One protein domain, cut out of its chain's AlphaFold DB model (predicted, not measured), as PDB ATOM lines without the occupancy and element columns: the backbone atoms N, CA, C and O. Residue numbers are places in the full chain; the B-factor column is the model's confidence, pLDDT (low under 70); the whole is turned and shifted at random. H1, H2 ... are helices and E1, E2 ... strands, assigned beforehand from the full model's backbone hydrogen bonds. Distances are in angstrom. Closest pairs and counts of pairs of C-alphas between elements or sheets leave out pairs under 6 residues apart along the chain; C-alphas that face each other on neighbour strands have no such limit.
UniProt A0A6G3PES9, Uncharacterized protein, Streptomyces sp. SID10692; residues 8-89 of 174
ATOM      1  N   SER A   8     -47.378  53.286  37.344       94.62
ATOM      2  CA  SER A   8     -47.362  52.020  36.614       94.62
ATOM      3  C   SER A   8     -48.583  51.173  36.897       94.62
ATOM      4  O   SER A   8     -49.045  51.111  38.029       94.62
ATOM      5  N   GLU A   9     -49.058  50.469  35.870       94.12
ATOM      6  CA  GLU A   9     -49.873  49.275  36.085       94.12
ATOM      7  C   GLU A   9     -49.058  48.259  36.882       94.12
ATOM      8  O   GLU A   9     -47.863  48.062  36.610       94.12
ATOM      9  N   LEU A  10     -49.703  47.634  37.861       93.56
ATOM     10  CA  LEU A  10     -49.126  46.551  38.634       93.56
ATOM     11  C   LEU A  10     -49.134  45.265  37.790       93.56
ATOM     12  O   LEU A  10     -50.200  44.819  37.357       93.56
ATOM     13  N   PRO A  11     -47.981  44.599  37.595       92.94
ATOM     14  CA  PRO A  11     -47.940  43.257  37.028       92.94
ATOM     15  C   PRO A  11     -48.521  42.241  38.028       92.94
ATOM     16  O   PRO A  11     -47.769  41.558  38.720       92.94
ATOM     17  N   ASP A  12     -49.854  42.142  38.106       89.31
ATOM     18  CA  ASP A  12     -50.605  41.417  39.150       89.31
ATOM     19  C   ASP A  12     -50.057  40.005  39.418       89.31
ATOM     20  O   ASP A  12     -49.703  39.673  40.547       89.31
ATOM     21  N   MET A  13     -49.864  39.197  38.372       89.81
ATOM     22  CA  MET A  13     -49.315  37.845  38.526       89.81
ATOM     23  C   MET A  13     -47.889  37.848  39.099       89.81
ATOM     24  O   MET A  13     -47.560  37.007  39.932       89.81
ATOM     25  N   GLY A  14     -47.044  38.789  38.673       90.75
ATOM     26  CA  GLY A  14     -45.685  38.924  39.198       90.75
ATOM     27  C   GLY A  14     -45.676  39.356  40.665       90.75
ATOM     28  O   GLY A  14     -44.905  38.814  41.452       90.75
ATOM     29  N   ALA A  15     -46.573  40.270  41.036       90.31
ATOM     30  CA  ALA A  15     -46.729  40.749  42.403       90.31
ATOM     31  C   ALA A  15     -47.205  39.635  43.345       90.31
ATOM     32  O   ALA A  15     -46.636  39.449  44.418       90.31
ATOM     33  N   ARG A  16     -48.177  38.823  42.909       87.88
ATOM     34  CA  ARG A  16     -48.659  37.657  43.668       87.88
ATOM     35  C   ARG A  16     -47.569  36.610  43.878       87.88
ATOM     36  O   ARG A  16     -47.439  36.094  44.980       87.88
ATOM     37  N   ILE A  17     -46.763  36.321  42.853       88.62
ATOM     38  CA  ILE A  17     -45.619  35.402  42.983       88.62
ATOM     39  C   ILE A  17     -44.601  35.949  43.990       88.62
ATOM     40  O   ILE A  17     -44.101  35.195  44.822       88.62
ATOM     41  N   ALA A  18     -44.298  37.249  43.930       89.69
ATOM     42  CA  ALA A  18     -43.375  37.879  44.869       89.69
ATOM     43  C   ALA A  18     -43.895  37.816  46.315       89.69
ATOM     44  O   ALA A  18     -43.121  37.523  47.223       89.69
ATOM     45  N   LEU A  19     -45.198  38.020  46.514       85.06
ATOM     46  CA  LEU A  19     -45.842  37.930  47.820       85.06
ATOM     47  C   LEU A  19     -45.845  36.499  48.380       85.06
ATOM     48  O   LEU A  19     -45.486  36.308  49.536       85.06
ATOM     49  N   MET A  20     -46.159  35.488  47.563       82.56
ATOM     50  CA  MET A  20     -46.082  34.080  47.985       82.56
ATOM     51  C   MET A  20     -44.667  33.693  48.438       82.56
ATOM     52  O   MET A  20     -44.506  32.909  49.365       82.56
ATOM     53  N   GLY A  21     -43.629  34.286  47.838       80.38
ATOM     54  CA  GLY A  21     -42.245  34.103  48.286       80.38
ATOM     55  C   GLY A  21     -41.956  34.631  49.701       80.38
ATOM     56  O   GLY A  21     -40.951  34.237  50.289       80.38
ATOM     57  N   LEU A  22     -42.816  35.495  50.253       75.31
ATOM     58  CA  LEU A  22     -42.731  35.998  51.631       75.31
ATOM     59  C   LEU A  22     -43.466  35.092  52.637       75.31
ATOM     60  O   LEU A  22     -43.096  35.064  53.810       75.31
ATOM     61  N   GLU A  23     -44.483  34.348  52.186       62.25
ATOM     62  CA  GLU A  23     -45.337  33.465  53.004       62.25
ATOM     63  C   GLU A  23     -44.642  32.166  53.444       62.25
ATOM     64  O   GLU A  23     -45.033  31.566  54.444       62.25
ATOM     65  N   ASP A  24     -43.566  31.750  52.769       56.91
ATOM     66  CA  ASP A  24     -42.795  30.539  53.102       56.91
ATOM     67  C   ASP A  24     -42.025  30.626  54.450       56.91
ATOM     68  O   ASP A  24     -41.228  29.742  54.786       56.91
ATOM     69  N   LEU A  25     -42.255  31.666  55.266       53.69
ATOM     70  CA  LEU A  25     -41.726  31.773  56.627       53.69
ATOM     71  C   LEU A  25     -42.693  31.175  57.671       53.69
ATOM     72  O   LEU A  25     -43.870  31.534  57.729       53.69
ATOM     73  N   PRO A  26     -42.209  30.307  58.583       49.16
ATOM     74  CA  PRO A  26     -43.061  29.661  59.574       49.16
ATOM     75  C   PRO A  26     -43.712  30.684  60.519       49.16
ATOM     76  O   PRO A  26     -43.022  31.431  61.212       49.16
ATOM     77  N   GLY A  27     -45.047  30.654  60.595       53.09
ATOM     78  CA  GLY A  27     -45.843  31.435  61.550       53.09
ATOM     79  C   GLY A  27     -46.564  32.661  60.981       53.09
ATOM     80  O   GLY A  27     -47.098  33.444  61.769       53.09
ATOM     81  N   HIS A  28     -46.606  32.838  59.658       54.16
ATOM     82  CA  HIS A  28     -47.317  33.951  59.032       54.16
ATOM     83  C   HIS A  28     -48.219  33.462  57.890       54.16
ATOM     84  O   HIS A  28     -47.775  33.304  56.762       54.16
ATOM     85  N   GLU A  29     -49.500  33.220  58.184       53.88
ATOM     86  CA  GLU A  29     -50.523  33.225  57.133       53.88
ATOM     87  C   GLU A  29     -50.728  34.690  56.737       53.88
ATOM     88  O   GLU A  29     -51.343  35.460  57.477       53.88
ATOM     89  N   VAL A  30     -50.129  35.106  55.622       57.75
ATOM     90  CA  VAL A  30     -50.422  36.410  55.029       57.75
ATOM     91  C   VAL A  30     -51.682  36.217  54.202       57.75
ATOM     92  O   VAL A  30     -51.678  35.514  53.200       57.75
ATOM     93  N   GLU A  31     -52.799  36.797  54.635       60.19
ATOM     94  CA  GLU A  31     -53.925  36.954  53.720       60.19
ATOM     95  C   GLU A  31     -53.457  37.884  52.599       60.19
ATOM     96  O   GLU A  31     -52.976  38.987  52.878       60.19
ATOM     97  N   ALA A  32     -53.531  37.420  51.348       63.72
ATOM     98  CA  ALA A  32     -53.087  38.210  50.212       63.72
ATOM     99  C   ALA A  32     -53.819  39.567  50.236       63.72
ATOM    100  O   ALA A  32     -55.050  39.581  50.140       63.72
ATOM    101  N   PRO A  33     -53.097  40.694  50.393       73.25
ATOM    102  CA  PRO A  33     -53.708  42.005  50.456       73.25
ATOM    103  C   PRO A  33     -54.405  42.296  49.128       73.25
ATOM    104  O   PRO A  33     -54.008  41.794  48.070       73.25
ATOM    105  N   ASP A  34     -55.438  43.130  49.185       78.50
ATOM    106  CA  ASP A  34     -55.979  43.722  47.970       78.50
ATOM    107  C   ASP A  34     -54.915  44.666  47.398       78.50
ATOM    108  O   ASP A  34     -54.512  45.626  48.056       78.50
ATOM    109  N   LEU A  35     -54.383  44.321  46.225       82.44
ATOM    110  CA  LEU A  35     -53.321  45.078  45.576       82.44
ATOM    111  C   LEU A  35     -53.940  46.063  44.591       82.44
ATOM    112  O   LEU A  35     -54.751  45.685  43.741       82.44
ATOM    113  N   ASP A  36     -53.499  47.315  44.658       86.56
ATOM    114  CA  ASP A  36     -53.927  48.333  43.711       86.56
ATOM    115  C   ASP A  36     -53.540  47.962  42.273       86.56
ATOM    116  O   ASP A  36     -52.467  47.428  41.988       86.56
ATOM    117  N   THR A  37     -54.412  48.296  41.322       90.31
ATOM    118  CA  THR A  37     -54.133  48.072  39.891       90.31
ATOM    119  C   THR A  37     -53.063  49.027  39.359       90.31
ATOM    120  O   THR A  37     -52.347  48.695  38.414       90.31
ATOM    121  N   PHE A  38     -52.949  50.213  39.961       93.12
ATOM    122  CA  PHE A  38     -52.005  51.251  39.567       93.12
ATOM    123  C   PHE A  38     -51.232  51.744  40.782       93.12
ATOM    124  O   PHE A  38     -51.819  52.031  41.819       93.12
ATOM    125  N   LEU A  39     -49.927  51.906  40.609       93.94
ATOM    126  CA  LEU A  39     -49.015  52.415  41.625       93.94
ATOM    127  C   LEU A  39     -48.496  53.786  41.221       93.94
ATOM    128  O   LEU A  39     -48.214  54.013  40.043       93.94
ATOM    129  N   LEU A  40     -48.312  54.663  42.203       94.88
ATOM    130  CA  LEU A  40     -47.653  55.957  42.055       94.88
ATOM    131  C   LEU A  40     -46.262  55.890  42.692       94.88
ATOM    132  O   LEU A  40     -46.103  55.270  43.737       94.88
ATOM    133  N   CYS A  41     -45.264  56.532  42.087       95.06
ATOM    134  CA  CYS A  41     -43.937  56.635  42.690       95.06
ATOM    135  C   CYS A  41     -43.993  57.383  44.034       95.06
ATOM    136  O   CYS A  41     -44.502  58.502  44.108       95.06
ATOM    137  N   GLU A  42     -43.426  56.784  45.080       94.12
ATOM    138  CA  GLU A  42     -43.413  57.315  46.450       94.12
ATOM    139  C   GLU A  42     -42.126  58.084  46.800       94.12
ATOM    140  O   GLU A  42     -42.044  58.721  47.847       94.12
ATOM    141  N   LEU A  43     -41.109  58.060  45.931       92.06
ATOM    142  CA  LEU A  43     -39.766  58.590  46.220       92.06
ATOM    143  C   LEU A  43     -39.643  60.122  46.205       92.06
ATOM    144  O   LEU A  43     -38.568  60.651  46.496       92.06
ATOM    145  N   GLY A  44     -40.708  60.848  45.863       88.75
ATOM    146  CA  GLY A  44     -40.627  62.286  45.613       88.75
ATOM    147  C   GLY A  44     -39.720  62.611  44.422       88.75
ATOM    148  O   GLY A  44     -39.627  61.834  43.481       88.75
ATOM    149  N   GLU A  45     -39.079  63.778  44.419       89.44
ATOM    150  CA  GLU A  45     -38.166  64.189  43.346       89.44
ATOM    151  C   GLU A  45     -36.873  63.360  43.360       89.44
ATOM    152  O   GLU A  45     -36.186  63.286  44.378       89.44
ATOM    153  N   HIS A  46     -36.511  62.767  42.222       91.69
ATOM    154  CA  HIS A  46     -35.279  61.994  42.059       91.69
ATOM    155  C   HIS A  46     -34.722  62.127  40.636       91.69
ATOM    156  O   HIS A  46     -35.402  62.594  39.723       91.69
ATOM    157  N   ALA A  47     -33.465  61.721  40.439       89.19
ATOM    158  CA  ALA A  47     -32.835  61.752  39.121       89.19
ATOM    159  C   ALA A  47     -33.537  60.796  38.141       89.19
ATOM    160  O   ALA A  47     -33.983  59.723  38.546       89.19
ATOM    161  N   GLU A  48     -33.547  61.139  36.850       85.94
ATOM    162  CA  GLU A  48     -34.195  60.348  35.786       85.94
ATOM    163  C   GLU A  48     -33.666  58.909  35.682       85.94
ATOM    164  O   GLU A  48     -34.403  57.995  35.339       85.94
ATOM    165  N   ALA A  49     -32.388  58.695  36.009       88.62
ATOM    166  CA  ALA A  49     -31.769  57.368  36.007       88.62
ATOM    167  C   ALA A  49     -32.129  56.510  37.238       88.62
ATOM    168  O   ALA A  49     -31.729  55.350  37.316       88.62
ATOM    169  N   THR A  50     -32.822  57.087  38.222       93.00
ATOM    170  CA  THR A  50     -33.244  56.383  39.436       93.00
ATOM    171  C   THR A  50     -34.536  55.635  39.148       93.00
ATOM    172  O   THR A  50     -35.465  56.208  38.583       93.00
ATOM    173  N   GLU A  51     -34.597  54.366  39.550       95.94
ATOM    174  CA  GLU A  51     -35.833  53.592  39.467       95.94
ATOM    175  C   GLU A  51     -36.919  54.274  40.302       95.94
ATOM    176  O   GLU A  51     -36.688  54.658  41.450       95.94
ATOM    177  N   HIS A  52     -38.115  54.385  39.736       96.25
ATOM    178  CA  HIS A  52     -39.302  54.714  40.510       96.25
ATOM    179  C   HIS A  52     -39.594  53.574  41.482       96.25
ATOM    180  O   HIS A  52     -39.278  52.420  41.178       96.25
ATOM    181  N   ALA A  53     -40.215  53.876  42.622       96.94
ATOM    182  CA  ALA A  53     -40.534  52.862  43.620       96.94
ATOM    183  C   ALA A  53     -41.881  53.118  44.298       96.94
ATOM    184  O   ALA A  53     -42.228  54.266  44.566       96.94
ATOM    185  N   ALA A  54     -42.604  52.039  44.589       95.75
ATOM    186  CA  ALA A  54     -43.861  52.053  45.336       95.75
ATOM    187  C   ALA A  54     -43.951  50.825  46.248       95.75
ATOM    188  O   ALA A  54     -43.507  49.731  45.866       95.75
ATOM    189  N   GLN A  55     -44.516  51.003  47.439       93.88
ATOM    190  CA  GLN A  55     -44.722  49.923  48.388       93.88
ATOM    191  C   GLN A  55     -45.964  49.121  47.984       93.88
ATOM    192  O   GLN A  55     -47.013  49.676  47.676       93.88
ATOM    193  N   LEU A  56     -45.848  47.793  47.975       92.00
ATOM    194  CA  LEU A  56     -46.971  46.886  47.705       92.00
ATOM    195  C   LEU A  56     -47.555  46.304  48.981       92.00
ATOM    196  O   LEU A  56     -48.742  46.000  49.057       92.00
ATOM    197  N   TRP A  57     -46.685  46.059  49.955       88.62
ATOM    198  CA  TRP A  57     -47.041  45.403  51.195       88.62
ATOM    199  C   TRP A  57     -45.997  45.711  52.263       88.62
ATOM    200  O   TRP A  57     -44.806  45.814  51.968       88.62
ATOM    201  N   SER A  58     -46.438  45.800  53.511       83.94
ATOM    202  CA  SER A  58     -45.571  45.920  54.676       83.94
ATOM    203  C   SER A  58     -46.008  44.889  55.707       83.94
ATOM    204  O   SER A  58     -47.199  44.751  56.010       83.94
ATOM    205  N   ALA A  59     -45.044  44.136  56.231       75.06
ATOM    206  CA  ALA A  59     -45.292  43.253  57.351       75.06
ATOM    207  C   ALA A  59     -45.653  44.081  58.593       75.06
ATOM    208  O   ALA A  59     -45.386  45.280  58.672       75.06
ATOM    209  N   SER A  60     -46.196  43.430  59.628       66.94
ATOM    210  CA  SER A  60     -46.324  44.078  60.941       66.94
ATOM    211  C   SER A  60     -45.010  44.793  61.315       66.94
ATOM    212  O   SER A  60     -43.942  44.227  61.062       66.94
ATOM    213  N   PRO A  61     -45.046  45.956  61.995       60.53
ATOM    214  CA  PRO A  61     -43.837  46.698  62.370       60.53
ATOM    215  C   PRO A  61     -42.753  45.858  63.070       60.53
ATOM    216  O   PRO A  61     -41.575  46.193  63.022       60.53
ATOM    217  N   LYS A  62     -43.132  44.743  63.713       58.62
ATOM    218  CA  LYS A  62     -42.204  43.796  64.358       58.62
ATOM    219  C   LYS A  62     -41.429  42.899  63.386       58.62
ATOM    220  O   LYS A  62     -40.350  42.438  63.739       58.62
ATOM    221  N   ALA A  63     -41.991  42.605  62.217       66.25
ATOM    222  CA  ALA A  63     -41.372  41.759  61.201       66.25
ATOM    223  C   ALA A  63     -40.404  42.548  60.304       66.25
ATOM    224  O   ALA A  63     -39.462  41.956  59.782       66.25
ATOM    225  N   GLY A  64     -40.594  43.872  60.191       74.06
ATOM    226  CA  GLY A  64     -39.609  44.806  59.633       74.06
ATOM    227  C   GLY A  64     -39.241  44.545  58.174       74.06
ATOM    228  O   GLY A  64     -38.103  44.792  57.793       74.06
ATOM    229  N   ARG A  65     -40.164  43.997  57.383       80.62
ATOM    230  CA  ARG A  65     -39.954  43.611  55.984       80.62
ATOM    231  C   ARG A  65     -41.076  44.183  55.135       80.62
ATOM    232  O   ARG A  65     -42.238  44.105  55.525       80.62
ATOM    233  N   GLU A  66     -40.722  44.734  53.988       89.38
ATOM    234  CA  GLU A  66     -41.647  45.405  53.083       89.38
ATOM    235  C   GLU A  66     -41.394  44.952  51.653       89.38
ATOM    236  O   GLU A  66     -40.245  44.852  51.219       89.38
ATOM    237  N   LEU A  67     -42.465  44.693  50.911       92.44
ATOM    238  CA  LEU A  67     -42.392  44.386  49.494       92.44
ATOM    239  C   LEU A  67     -42.545  45.671  48.689       92.44
ATOM    240  O   LEU A  67     -43.561  46.357  48.778       92.44
ATOM    241  N   TRP A  68     -41.554  45.944  47.852       95.94
ATOM    242  CA  TRP A  68     -41.500  47.117  46.992       95.94
ATOM    243  C   TRP A  68     -41.451  46.708  45.522       95.94
ATOM    244  O   TRP A  68     -40.771  45.744  45.152       95.94
ATOM    245  N   MET A  69     -42.136  47.468  44.669       96.75
ATOM    246  CA  MET A  69     -41.971  47.409  43.219       96.75
ATOM    247  C   MET A  69     -41.087  48.560  42.759       96.75
ATOM    248  O   MET A  69     -41.312  49.705  43.138       96.75
ATOM    249  N   PHE A  70     -40.132  48.248  41.887       97.31
ATOM    250  CA  PHE A  70     -39.276  49.216  41.213       97.31
ATOM    251  C   PHE A  70     -39.520  49.174  39.713       97.31
ATOM    252  O   PHE A  70     -39.711  48.084  39.162       97.31
ATOM    253  N   TRP A  71     -39.484  50.326  39.044       96.88
ATOM    254  CA  TRP A  71     -39.576  50.383  37.585       96.88
ATOM    255  C   TRP A  71     -38.766  51.518  36.963       96.88
ATOM    256  O   TRP A  71     -38.540  52.559  37.575       96.88
ATOM    257  N   LEU A  72     -38.364  51.314  35.708       94.62
ATOM    258  CA  LEU A  72     -37.757  52.341  34.862       94.62
ATOM    259  C   LEU A  72     -38.597  52.558  33.619       94.62
ATOM    260  O   LEU A  72     -38.983  51.608  32.932       94.62
ATOM    261  N   ASP A  73     -38.826  53.825  33.305       88.75
ATOM    262  CA  ASP A  73     -39.441  54.212  32.047       88.75
ATOM    263  C   ASP A  73     -38.434  53.996  30.915       88.75
ATOM    264  O   ASP A  73     -37.395  54.645  30.848       88.75
ATOM    265  N   GLY A  74     -38.720  53.018  30.055       78.75
ATOM    266  CA  GLY A  74     -37.954  52.743  28.842       78.75
ATOM    267  C   GLY A  74     -38.686  53.255  27.604       78.75
ATOM    268  O   GLY A  74     -39.910  53.361  27.614       78.75
ATOM    269  N   GLU A  75     -37.948  53.524  26.525       74.75
ATOM    270  CA  GLU A  75     -38.517  54.062  25.277       74.75
ATOM    271  C   GLU A  75     -39.558  53.129  24.632       74.75
ATOM    272  O   GLU A  75     -40.567  53.595  24.109       74.75
ATOM    273  N   GLU A  76     -39.336  51.811  24.688       77.69
ATOM    274  CA  GLU A  76     -40.236  50.817  24.081       77.69
ATOM    275  C   GLU A  76     -40.990  49.970  25.109       77.69
ATOM    276  O   GLU A  76     -42.140  49.584  24.897       77.69
ATOM    277  N   ARG A  77     -40.334  49.637  26.224       78.19
ATOM    278  CA  ARG A  77     -40.918  48.796  27.264       78.19
ATOM    279  C   ARG A  77     -40.364  49.162  28.630       78.19
ATOM    280  O   ARG A  77     -39.152  49.241  28.818       78.19
ATOM    281  N   ARG A  78     -41.272  49.299  29.591       87.00
ATOM    282  CA  ARG A  78     -40.950  49.450  31.008       87.00
ATOM    283  C   ARG A  78     -40.378  48.150  31.568       87.00
ATOM    284  O   ARG A  78     -40.943  47.072  31.358       87.00
ATOM    285  N   THR A  79     -39.273  48.258  32.293       92.44
ATOM    286  CA  THR A  79     -38.732  47.167  33.106       92.44
ATOM    287  C   THR A  79     -39.216  47.326  34.539       92.44
ATOM    288  O   THR A  79     -39.426  48.445  35.008       92.44
ATOM    289  N   PHE A  80     -39.420  46.208  35.229       94.88
ATOM    290  CA  PHE A  80     -39.800  46.211  36.634       94.88
ATOM    291  C   PHE A  80     -39.122  45.075  37.391       94.88
ATOM    292  O   PHE A  80     -38.745  44.055  36.808       94.88
ATOM    293  N   ARG A  81     -39.006  45.249  38.705       96.00
ATOM    294  CA  ARG A  81     -38.566  44.217  39.644       96.00
ATOM    295  C   ARG A  81     -39.291  44.380  40.974       96.00
ATOM    296  O   ARG A  81     -39.653  45.493  41.349       96.00
ATOM    297  N   PHE A  82     -39.441  43.281  41.700       95.75
ATOM    298  CA  PHE A  82     -39.901  43.290  43.085       95.75
ATOM    299  C   PHE A  82     -38.715  43.036  44.008       95.75
ATOM    300  O   PHE A  82     -37.814  42.270  43.659       95.75
ATOM    301  N   ALA A  83     -38.691  43.691  45.162       94.62
ATOM    302  CA  ALA A  83     -37.685  43.440  46.180       94.62
ATOM    303  C   ALA A  83     -38.284  43.562  47.573       94.62
ATOM    304  O   ALA A  83     -39.089  44.450  47.846       94.62
ATOM    305  N   GLU A  84     -37.837  42.671  48.445       92.00
ATOM    306  CA  GLU A  84     -38.086  42.755  49.870       92.00
ATOM    307  C   GLU A  84     -36.994  43.611  50.512       92.00
ATOM    308  O   GLU A  84     -35.801  43.332  50.350       92.00
ATOM    309  N   LEU A  85     -37.391  44.664  51.219       92.19
ATOM    310  CA  LEU A  85     -36.482  45.615  51.844       92.19
ATOM    311  C   LEU A  85     -36.881  45.873  53.298       92.19
ATOM    312  O   LEU A  85     -38.020  45.653  53.704       92.19
ATOM    313  N   LEU A  86     -35.907  46.326  54.086       91.38
ATOM    314  CA  LEU A  86     -36.161  46.827  55.434       91.38
ATOM    315  C   LEU A  86     -36.721  48.254  55.345       91.38
ATOM    316  O   LEU A  86     -36.321  48.988  54.435       91.38
ATOM    317  N   PRO A  87     -37.569  48.681  56.293       91.38
ATOM    318  CA  PRO A  87     -37.962  50.077  56.400       91.38
ATOM    319  C   PRO A  87     -36.749  50.950  56.741       91.38
ATOM    320  O   PRO A  87     -35.792  50.510  57.390       91.38
ATOM    321  N   CYS A  88     -36.793  52.208  56.317       92.56
ATOM    322  CA  CYS A  88     -35.757  53.182  56.610       92.56
ATOM    323  C   CYS A  88     -35.664  53.425  58.129       92.56
ATOM    324  O   CYS A  88     -36.676  53.691  58.779       92.56
ATOM    325  N   PRO A  89     -34.458  53.386  58.730       90.62
ATOM    326  CA  PRO A  89     -34.290  53.575  60.173       90.62
ATOM    327  C   PRO A  89     -34.453  55.038  60.623       90.62
ATOM    328  O   PRO A  89     -34.305  55.342  61.807       90.62
TER     329      PRO A  89
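What this domain is: This is residues 8 to 89 of the 174 residues of an uncharacterized protein of Streptomyces sp. SID10692 (UniProt A0A6G3PES9). A strongly twisted sheet of three strands, E2, E3 and E4, has one helix, H1, packed over one face, and the short strand E1 lies near E2, with residues 8 to 9 paired to it. The long stretch of residues 24 to 37, with no named element, loops out between H1 and E1. The printed part has 82 residues, with one named helix and four named strands in the order H1 E1 E2 E3 E4; the sheet runs E2 E3 E4, antiparallel. The class is mixed, helices and strands, with under half of the residues in named elements. The whole is compact, with a radius of gyration of the C-alphas of 13.5 A and spans of 43 by 31 by 17 A.

How they stand to each other: Residues 8 to 9 pair antiparallel with residues 38 to 39 of E1, residues 38 to 40, which pairs with no named strand. The sheet is a meander, each strand the antiparallel neighbour of the one before: E2, residues 52 to 58, E3, residues 66 to 72, and E4, residues 79 to 85. E2 and E3 form a hairpin at 160 degrees, with N 54 and O 69 within hydrogen-bond range at 3.0 A. E3 and E4 form a hairpin at 156 degrees, with N 68 and O 83 at 2.9 A. H1, residues 12 to 23, is on the sheet at a height of 9.3 A, making two layers, a helix on one face of a sheet. It lies over E3, only just slantwise to the strands at 31 degrees on the local plane. Its closest C-alphas to E4 are Ala 18 and Phe 82, 6.7 A. In H1, 7 of 8 O i to N i+4 pairs are within range.

Where its parts are: H1 starts at C-alpha 12 (-50.605, 41.417, 39.150) and is 16.8 A long. E1 is 6.9 A, E2 17.8 A, E3 19.9 A and E4 18.9 A; E4 ends at C-alpha 85 (-36.482, 45.615, 51.844).

The domain as a whole: The C-alphas farthest apart, of Gly 27 and Glu 75, are 43.4 A apart. The printed part has no cut. The links H1 to E1 and E1 to E2 are long. Residues 23 to 32 and 60 to 63 have pLDDT under 70.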